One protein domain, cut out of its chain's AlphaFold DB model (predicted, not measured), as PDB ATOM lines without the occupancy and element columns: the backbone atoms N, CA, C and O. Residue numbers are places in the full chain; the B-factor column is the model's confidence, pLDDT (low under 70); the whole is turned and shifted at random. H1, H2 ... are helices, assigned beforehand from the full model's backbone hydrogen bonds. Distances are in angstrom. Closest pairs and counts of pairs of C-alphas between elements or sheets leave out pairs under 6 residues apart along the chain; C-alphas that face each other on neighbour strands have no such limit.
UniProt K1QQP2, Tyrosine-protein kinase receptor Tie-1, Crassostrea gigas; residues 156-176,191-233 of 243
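AT A GLANCE: This is residues 156 to 176 and 191 to 233 of the 243 residues of the protein "Tyrosine-protein kinase receptor Tie-1" of Crassostrea gigas (UniProt K1QQP2). One helix, H2, makes the middle, and the other three pack on it: the long H1 runs slantwise beside it, H4 crosses it, and the short H3 sits crosswise at its last residues. H1 meets H2 with part of its length alone, residues 165 to 172, and the whole is flat, spanning 34 by 29 by 16 A. The printed part has 64 residues with four named helices, in the order H1, H2, H3, H4, and no named strand; its class is all helix. It is compact, with a radius of gyration of the C-alphas of 11.8 A.

HOW THE PARTS SIT: Start from H1, residues 156 to 174, and go to H2, residues 194 to 205, the hub, which touches three helices. H1 and H2 touch, and their closest C-alphas, those of Val 168 and Leu 196, are 6.0 A apart. H2 touches H1 with residues 195 to 199 alone. The two run opposite ways at a shallow tilt of 30 degrees. Look next at H4, residues 219 to 232, which touches H2 with residues 221 to 225 alone; the closest C-alphas, those of Val 197 and Ala 225, are 5.5 A apart. H2 and H4 run opposite ways at a steep tilt of 59 degrees. H3, residues 209 to 215, touches H2 at residues 201 to 205 alone, about perpendicular at 88 degrees, and the closest C-alphas, those of His 205 and Ser 211, are 6.1 A apart. H1 and H4 are close but not clearly touching, with the C-alphas of Met 172 and Tyr 229 the closest at 7.2 A. H3 is apart from H1 and from H4. In H1, H2, H3 and H4 every O i to N i+4 pair is within hydrogen-bond range.

IN THESE COORDINATES: Find C-alpha 156 at (66.632, 87.268, 127.035); from there H1 runs 27.7 A to C-alpha 174 at (72.154, 94.170, 153.287). H2 covers 16.3 A from Arg 194 to His 205, and H3 covers 10.2 A from Ile 209 to Asn 215. H4 begins at Lys 219 and, 19.8 A on, ends at C-alpha 232, at (76.194, 103.210, 145.163).

THE WHOLE: Look for the two C-alphas farthest apart, those of His 176 and Lys 210, at 33.8 A. Residues 177 to 190 are not printed, and C-alphas 176 and 191 stand 11.1 A apart across this cut, in the link from H1 to H2. The links from H2 to H3 and from H3 to H4 are tight, with 3 residues each. Read the B-factor column for the model's confidence: the mean pLDDT of the printed part is 82.6, and residues 158 to 159, 175 to 176 and 233 are under 70.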
ATOM      1  N   THR A 156      66.717  88.156 125.865       72.25
ATOM      2  CA  THR A 156      66.632  87.268 127.035       72.25
ATOM      3  C   THR A 156      67.807  87.441 127.997       72.25
ATOM      4  O   THR A 156      67.604  87.495 129.209       72.25
ATOM      5  N   ASP A 157      69.018  87.600 127.468       70.81
ATOM      6  CA  ASP A 157      70.252  87.641 128.258       70.81
ATOM      7  C   ASP A 157      70.365  88.929 129.080       70.81
ATOM      8  O   ASP A 157      70.790  88.907 130.236       70.81
ATOM      9  N   ALA A 158      69.876  90.049 128.546       68.56
ATOM     10  CA  ALA A 158      69.843  91.308 129.279       68.56
ATOM     11  C   ALA A 158      68.820  91.290 130.420       68.56
ATOM     12  O   ALA A 158      69.055  91.890 131.469       68.56
ATOM     13  N   MET A 159      67.697  90.578 130.261       69.19
ATOM     14  CA  MET A 159      66.751  90.372 131.360       69.19
ATOM     15  C   MET A 159      67.409  89.585 132.504       69.19
ATOM     16  O   MET A 159      67.209  89.921 133.674       69.19
ATOM     17  N   TYR A 160      68.198  88.552 132.188       76.00
ATOM     18  CA  TYR A 160      68.944  87.800 133.200       76.00
ATOM     19  C   TYR A 160      70.010  88.663 133.877       76.00
ATOM     20  O   TYR A 160      70.074  88.664 135.106       76.00
ATOM     21  N   LEU A 161      70.756  89.471 133.118       75.38
ATOM     22  CA  LEU A 161      71.713  90.436 133.669       75.38
ATOM     23  C   LEU A 161      71.038  91.467 134.580       75.38
ATOM     24  O   LEU A 161      71.558  91.763 135.653       75.38
ATOM     25  N   ALA A 162      69.863  91.982 134.212       72.75
ATOM     26  CA  ALA A 162      69.115  92.928 135.037       72.75
ATOM     27  C   ALA A 162      68.622  92.290 136.347       72.75
ATOM     28  O   ALA A 162      68.721  92.900 137.412       72.75
ATOM     29  N   LYS A 163      68.135  91.043 136.294       78.25
ATOM     30  CA  LYS A 163      67.740  90.289 137.494       78.25
ATOM     31  C   LYS A 163      68.941  89.982 138.392       78.25
ATOM     32  O   LYS A 163      68.845  90.174 139.600       78.25
ATOM     33  N   ALA A 164      70.060  89.548 137.813       82.19
ATOM     34  CA  ALA A 164      71.306  89.307 138.539       82.19
ATOM     35  C   ALA A 164      71.821  90.594 139.200       82.19
ATOM     36  O   ALA A 164      72.136  90.589 140.386       82.19
ATOM     37  N   SER A 165      71.794  91.714 138.471       83.75
ATOM     38  CA  SER A 165      72.161  93.038 138.990       83.75
ATOM     39  C   SER A 165      71.315  93.437 140.200       83.75
ATOM     40  O   SER A 165      71.851  93.979 141.162       83.75
ATOM     41  N   ASP A 166      70.001  93.174 140.182       80.62
ATOM     42  CA  ASP A 166      69.118  93.484 141.315       80.62
ATOM     43  C   ASP A 166      69.433  92.623 142.549       80.62
ATOM     44  O   ASP A 166      69.398  93.121 143.673       80.62
ATOM     45  N   ILE A 167      69.802  91.352 142.353       84.81
ATOM     46  CA  ILE A 167      70.235  90.457 143.439       84.81
ATOM     47  C   ILE A 167      71.545  90.961 144.054       84.81
ATOM     48  O   ILE A 167      71.595  91.189 145.263       84.81
ATOM     49  N   VAL A 168      72.560  91.217 143.221       86.38
ATOM     50  CA  VAL A 168      73.859  91.763 143.650       86.38
ATOM     51  C   VAL A 168      73.662  93.086 144.385       86.38
ATOM     52  O   VAL A 168      74.224  93.304 145.456       86.38
ATOM     53  N   ARG A 169      72.795  93.961 143.862       84.38
ATOM     54  CA  ARG A 169      72.476  95.244 144.492       84.38
ATOM     55  C   ARG A 169      71.883  95.063 145.886       84.38
ATOM     56  O   ARG A 169      72.250  95.815 146.782       84.38
ATOM     57  N   ARG A 170      70.966  94.114 146.088       82.19
ATOM     58  CA  ARG A 170      70.413  93.843 147.425       82.19
ATOM     59  C   ARG A 170      71.515  93.409 148.384       82.19
ATOM     60  O   ARG A 170      71.599  93.981 149.463       82.19
ATOM     61  N   GLU A 171      72.379  92.493 147.959       82.94
ATOM     62  CA  GLU A 171      73.495  91.989 148.768       82.94
ATOM     63  C   GLU A 171      74.472  93.106 149.177       82.94
ATOM     64  O   GLU A 171      74.837  93.221 150.346       82.94
ATOM     65  N   MET A 172      74.790  94.022 148.251       82.69
ATOM     66  CA  MET A 172      75.611  95.209 148.530       82.69
ATOM     67  C   MET A 172      75.064  96.103 149.653       82.69
ATOM     68  O   MET A 172      75.844  96.803 150.299       82.69
ATOM     69  N   PHE A 173      73.745  96.127 149.866       77.88
ATOM     70  CA  PHE A 173      73.097  97.005 150.848       77.88
ATOM     71  C   PHE A 173      72.550  96.279 152.078       77.88
ATOM     72  O   PHE A 173      72.102  96.948 153.006       77.88
ATOM     73  N   THR A 174      72.565  94.946 152.109       74.69
ATOM     74  CA  THR A 174      72.154  94.170 153.287       74.69
ATOM     75  C   THR A 174      73.270  94.025 154.313       74.69
ATOM     76  O   THR A 174      72.979  93.924 155.504       74.69
ATOM     77  N   GLU A 175      74.532  94.050 153.882       64.25
ATOM     78  CA  GLU A 175      75.683  93.946 154.778       64.25
ATOM     79  C   GLU A 175      76.350  95.314 154.972       64.25
ATOM     80  O   GLU A 175      76.786  95.970 154.025       64.25
ATOM     81  N   HIS A 176      76.424  95.764 156.226       64.69
ATOM     82  CA  HIS A 176      77.167  96.959 156.620       64.69
ATOM     83  C   HIS A 176      78.403  96.536 157.416       64.69
ATOM     84  O   HIS A 176      78.300  96.340 158.630       64.69
ATOM     85  N   SER A 191      86.765  94.404 150.531       79.19
ATOM     86  CA  SER A 191      86.240  95.778 150.421       79.19
ATOM     87  C   SER A 191      84.882  95.880 149.723       79.19
ATOM     88  O   SER A 191      84.222  96.917 149.810       79.19
ATOM     89  N   VAL A 192      84.474  94.826 149.018       85.56
ATOM     90  CA  VAL A 192      83.219  94.734 148.272       85.56
ATOM     91  C   VAL A 192      82.664  93.312 148.361       85.56
ATOM     92  O   VAL A 192      83.443  92.367 148.489       85.56
ATOM     93  N   PRO A 193      81.337  93.120 148.254       86.75
ATOM     94  CA  PRO A 193      80.757  91.785 148.195       86.75
ATOM     95  C   PRO A 193      81.348  90.975 147.042       86.75
ATOM     96  O   PRO A 193      81.471  91.468 145.916       86.75
ATOM     97  N   ARG A 194      81.656  89.702 147.301       86.19
ATOM     98  CA  ARG A 194      82.234  88.802 146.295       86.19
ATOM     99  C   ARG A 194      81.340  88.659 145.060       86.19
ATOM    100  O   ARG A 194      81.849  88.638 143.943       86.19
ATOM    101  N   CYS A 195      80.020  88.647 145.255       88.75
ATOM    102  CA  CYS A 195      79.047  88.583 144.166       88.75
ATOM    103  C   CYS A 195      79.175  89.755 143.177       88.75
ATOM    104  O   CYS A 195      78.952  89.571 141.983       88.75
ATOM    105  N   LEU A 196      79.579  90.945 143.642       89.81
ATOM    106  CA  LEU A 196      79.759  92.122 142.794       89.81
ATOM    107  C   LEU A 196      81.003  91.987 141.917       89.81
ATOM    108  O   LEU A 196      80.950  92.323 140.738       89.81
ATOM    109  N   VAL A 197      82.103  91.477 142.471       90.31
ATOM    110  CA  VAL A 197      83.352  91.271 141.720       90.31
ATOM    111  C   VAL A 197      83.164  90.191 140.657       90.31
ATOM    112  O   VAL A 197      83.547  90.385 139.506       90.31
ATOM    113  N   GLU A 198      82.513  89.081 141.010       88.88
ATOM    114  CA  GLU A 198      82.198  88.011 140.056       88.88
ATOM    115  C   GLU A 198      81.240  88.503 138.962       88.88
ATOM    116  O   GLU A 198      81.428  88.191 137.786       88.88
ATOM    117  N   PHE A 199      80.259  89.338 139.313       89.50
ATOM    118  CA  PHE A 199      79.356  89.943 138.338       89.50
ATOM    119  C   PHE A 199      80.080  90.867 137.350       89.50
ATOM    120  O   PHE A 199      79.826  90.789 136.149       89.50
ATOM    121  N   VAL A 200      81.005  91.700 137.832       91.31
ATOM    122  CA  VAL A 200      81.839  92.554 136.973       91.31
ATOM    123  C   VAL A 200      82.723  91.711 136.055       91.31
ATOM    124  O   VAL A 200      82.732  91.962 134.852       91.31
ATOM    125  N   SER A 201      83.363  90.660 136.575       90.25
ATOM    126  CA  SER A 201      84.179  89.762 135.748       90.25
ATOM    127  C   SER A 201      83.369  89.088 134.643       90.25
ATOM    128  O   SER A 201      83.823  89.008 133.501       90.25
ATOM    129  N   MET A 202      82.142  88.649 134.934       87.81
ATOM    130  CA  MET A 202      81.263  88.081 133.907       87.81
ATOM    131  C   MET A 202      80.886  89.097 132.822       87.81
ATOM    132  O   MET A 202      80.648  88.700 131.682       87.81
ATOM    133  N   ILE A 203      80.833  90.391 133.151       87.62
ATOM    134  CA  ILE A 203      80.585  91.463 132.179       87.62
ATOM    135  C   ILE A 203      81.837  91.748 131.339       87.62
ATOM    136  O   ILE A 203      81.712  91.886 130.125       87.62
ATOM    137  N   GLU A 204      83.021  91.846 131.956       86.88
ATOM    138  CA  GLU A 204      84.270  92.172 131.246       86.88
ATOM    139  C   GLU A 204      84.746  91.016 130.356       86.88
ATOM    140  O   GLU A 204      85.147  91.228 129.211       86.88
ATOM    141  N   HIS A 205      84.679  89.791 130.875       87.62
ATOM    142  CA  HIS A 205      85.324  88.622 130.276       87.62
ATOM    143  C   HIS A 205      84.331  87.614 129.690       87.62
ATOM    144  O   HIS A 205      84.734  86.718 128.955       87.62
ATOM    145  N   GLY A 206      83.039  87.756 129.987       81.69
ATOM    146  CA  GLY A 206      81.998  86.808 129.599       81.69
ATOM    147  C   GLY A 206      81.701  85.764 130.689       81.69
ATOM    148  O   GLY A 206      82.559  85.458 131.519       81.69
ATOM    149  N   PRO A 207      80.480  85.198 130.718       80.94
ATOM    150  CA  PRO A 207      80.029  84.306 131.791       80.94
ATOM    151  C   PRO A 207      80.441  82.837 131.604       80.94
ATOM    152  O   PRO A 207      80.097  81.995 132.434       80.94
ATOM    153  N   ASP A 208      81.103  82.484 130.500       81.25
ATOM    154  CA  ASP A 208      81.435  81.094 130.213       81.25
ATOM    155  C   ASP A 208      82.661  80.613 131.004       81.25
ATOM    156  O   ASP A 208      83.584  81.362 131.325       81.25
ATOM    157  N   ILE A 209      82.670  79.312 131.302       80.12
ATOM    158  CA  ILE A 209      83.689  78.677 132.146       80.12
ATOM    159  C   ILE A 209      85.095  78.859 131.564       80.12
ATOM    160  O   ILE A 209      86.055  79.001 132.318       80.12
ATOM    161  N   LYS A 210      85.234  78.854 130.233       83.31
ATOM    162  CA  LYS A 210      86.541  78.944 129.585       83.31
ATOM    163  C   LYS A 210      87.131  80.339 129.790       83.31
ATOM    164  O   LYS A 210      88.249  80.441 130.288       83.31
ATOM    165  N   SER A 211      86.359  81.384 129.508       78.38
ATOM    166  CA  SER A 211      86.791  82.774 129.688       78.38
ATOM    167  C   SER A 211      87.095  83.111 131.152       78.38
ATOM    168  O   SER A 211      88.050  83.835 131.435       78.38
ATOM    169  N   GLN A 212      86.338  82.541 132.094       80.25
ATOM    170  CA  GLN A 212      86.562  82.735 133.532       80.25
ATOM    171  C   GLN A 212      87.809  82.004 134.057       80.25
ATOM    172  O   GLN A 212      88.493  82.518 134.937       80.25
ATOM    173  N   ILE A 213      88.146  80.829 133.512       83.00
ATOM    174  CA  ILE A 213      89.388  80.117 133.861       83.00
ATOM    175  C   ILE A 213      90.611  80.819 133.262       83.00
ATOM    176  O   ILE A 213      91.654  80.881 133.909       83.00
ATOM    177  N   GLU A 214      90.492  81.328 132.033       83.50
ATOM    178  CA  GLU A 214      91.596  81.988 131.327       83.50
ATOM    179  C   GLU A 214      91.955  83.346 131.948       83.50
ATOM    180  O   GLU A 214      93.141  83.637 132.110       83.50
ATOM    181  N   ASN A 215      90.958  84.151 132.327       79.19
ATOM    182  CA  ASN A 215      91.186  85.507 132.844       79.19
ATOM    183  C   ASN A 215      91.207  85.584 134.379       79.19
ATOM    184  O   ASN A 215      91.961  86.379 134.944       79.19
ATOM    185  N   GLY A 216      90.428  84.739 135.067       82.62
ATOM    186  CA  GLY A 216      90.252  84.807 136.518       82.62
ATOM    187  C   GLY A 216      89.689  86.152 136.992       82.62
ATOM    188  O   GLY A 216      89.142  86.925 136.212       82.62
ATOM    189  N   LEU A 217      89.822  86.438 138.293       85.00
ATOM    190  CA  LEU A 217      89.535  87.772 138.829       85.00
ATOM    191  C   LEU A 217      90.748  88.678 138.629       85.00
ATOM    192  O   LEU A 217      91.825  88.445 139.187       85.00
ATOM    193  N   THR A 218      90.559  89.733 137.855       88.44
ATOM    194  CA  THR A 218      91.601  90.688 137.500       88.44
ATOM    195  C   THR A 218      91.578  91.906 138.421       88.44
ATOM    196  O   THR A 218      90.621  92.177 139.146       88.44
ATOM    197  N   LYS A 219      92.646  92.710 138.384       86.94
ATOM    198  CA  LYS A 219      92.688  93.977 139.131       86.94
ATOM    199  C   LYS A 219      91.667  95.003 138.618       86.94
ATOM    200  O   LYS A 219      91.259  95.848 139.412       86.94
ATOM    201  N   SER A 220      91.283  94.960 137.334       88.75
ATOM    202  CA  SER A 220      90.239  95.846 136.799       88.75
ATOM    203  C   SER A 220      88.882  95.493 137.389       88.75
ATOM    204  O   SER A 220      88.200  96.404 137.857       88.75
ATOM    205  N   ASP A 221      88.564  94.200 137.504       90.44
ATOM    206  CA  ASP A 221      87.308  93.731 138.103       90.44
ATOM    207  C   ASP A 221      87.123  94.284 139.519       90.44
ATOM    208  O   ASP A 221      86.087  94.871 139.847       90.44
ATOM    209  N   PHE A 222      88.162  94.168 140.355       89.00
ATOM    210  CA  PHE A 222      88.147  94.712 141.713       89.00
ATOM    211  C   PHE A 222      87.999  96.235 141.725       89.00
ATOM    212  O   PHE A 222      87.193  96.762 142.489       89.00
ATOM    213  N   ALA A 223      88.744  96.952 140.879       89.38
ATOM    214  CA  ALA A 223      88.682  98.411 140.829       89.38
ATOM    215  C   ALA A 223      87.292  98.912 140.395       89.38
ATOM    216  O   ALA A 223      86.749  99.844 140.990       89.38
ATOM    217  N   ILE A 224      86.688  98.275 139.389       91.00
ATOM    218  CA  ILE A 224      85.342  98.600 138.911       91.00
ATOM    219  C   ILE A 224      84.309  98.278 139.993       91.00
ATOM    220  O   ILE A 224      83.476  99.130 140.304       91.00
ATOM    221  N   ALA A 225      84.386  97.103 140.624       90.62
ATOM    222  CA  ALA A 225      83.489  96.720 141.711       90.62
ATOM    223  C   ALA A 225      83.564  97.703 142.893       90.62
ATOM    224  O   ALA A 225      82.530  98.145 143.398       90.62
ATOM    225  N   GLN A 226      84.769  98.119 143.290       88.62
ATOM    226  CA  GLN A 226      84.987  99.131 144.329       88.62
ATOM    227  C   GLN A 226      84.357 100.477 143.969       88.62
ATOM    228  O   GLN A 226      83.670 101.076 144.797       88.62
ATOM    229  N   LEU A 227      84.540 100.950 142.732       88.81
ATOM    230  CA  LEU A 227      83.932 102.195 142.259       88.81
ATOM    231  C   LEU A 227      82.403 102.107 142.213       88.81
ATOM    232  O   LEU A 227      81.722 103.058 142.600       88.81
ATOM    233  N   LEU A 228      81.854 100.978 141.763       88.75
ATOM    234  CA  LEU A 228      80.413 100.736 141.747       88.75
ATOM    235  C   LEU A 228      79.844 100.725 143.166       88.75
ATOM    236  O   LEU A 228      78.826 101.373 143.411       88.75
ATOM    237  N   TYR A 229      80.510 100.053 144.105       86.12
ATOM    238  CA  TYR A 229      80.110 100.016 145.509       86.12
ATOM    239  C   TYR A 229      80.180 101.404 146.159       86.12
ATOM    240  O   TYR A 229      79.188 101.864 146.727       86.12
ATOM    241  N   PHE A 230      81.293 102.122 145.985       83.88
ATOM    242  CA  PHE A 230      81.493 103.472 146.516       83.88
ATOM    243  C   PHE A 230      80.458 104.476 145.992       83.88
ATOM    244  O   PHE A 230      79.877 105.226 146.772       83.88
ATOM    245  N   ASN A 231      80.186 104.478 144.682       81.50
ATOM    246  CA  ASN A 231      79.193 105.378 144.085       81.50
ATOM    247  C   ASN A 231      77.746 104.992 144.433       81.50
ATOM    248  O   ASN A 231      76.852 105.837 144.366       81.50
ATOM    249  N   SER A 232      77.513 103.726 144.787       76.69
ATOM    250  CA  SER A 232      76.194 103.210 145.163       76.69
ATOM    251  C   SER A 232      75.863 103.448 146.636       76.69
ATOM    252  O   SER A 232      74.685 103.606 146.969       76.69
ATOM    253  N   HIS A 233      76.862 103.499 147.523       68.19
ATOM    254  CA  HIS A 233      76.656 103.849 148.924       68.19
ATOM    255  C   HIS A 233      76.185 105.304 149.020       68.19
ATOM    256  O   HIS A 233      76.811 106.219 148.482       68.19
TER     257      HIS A 233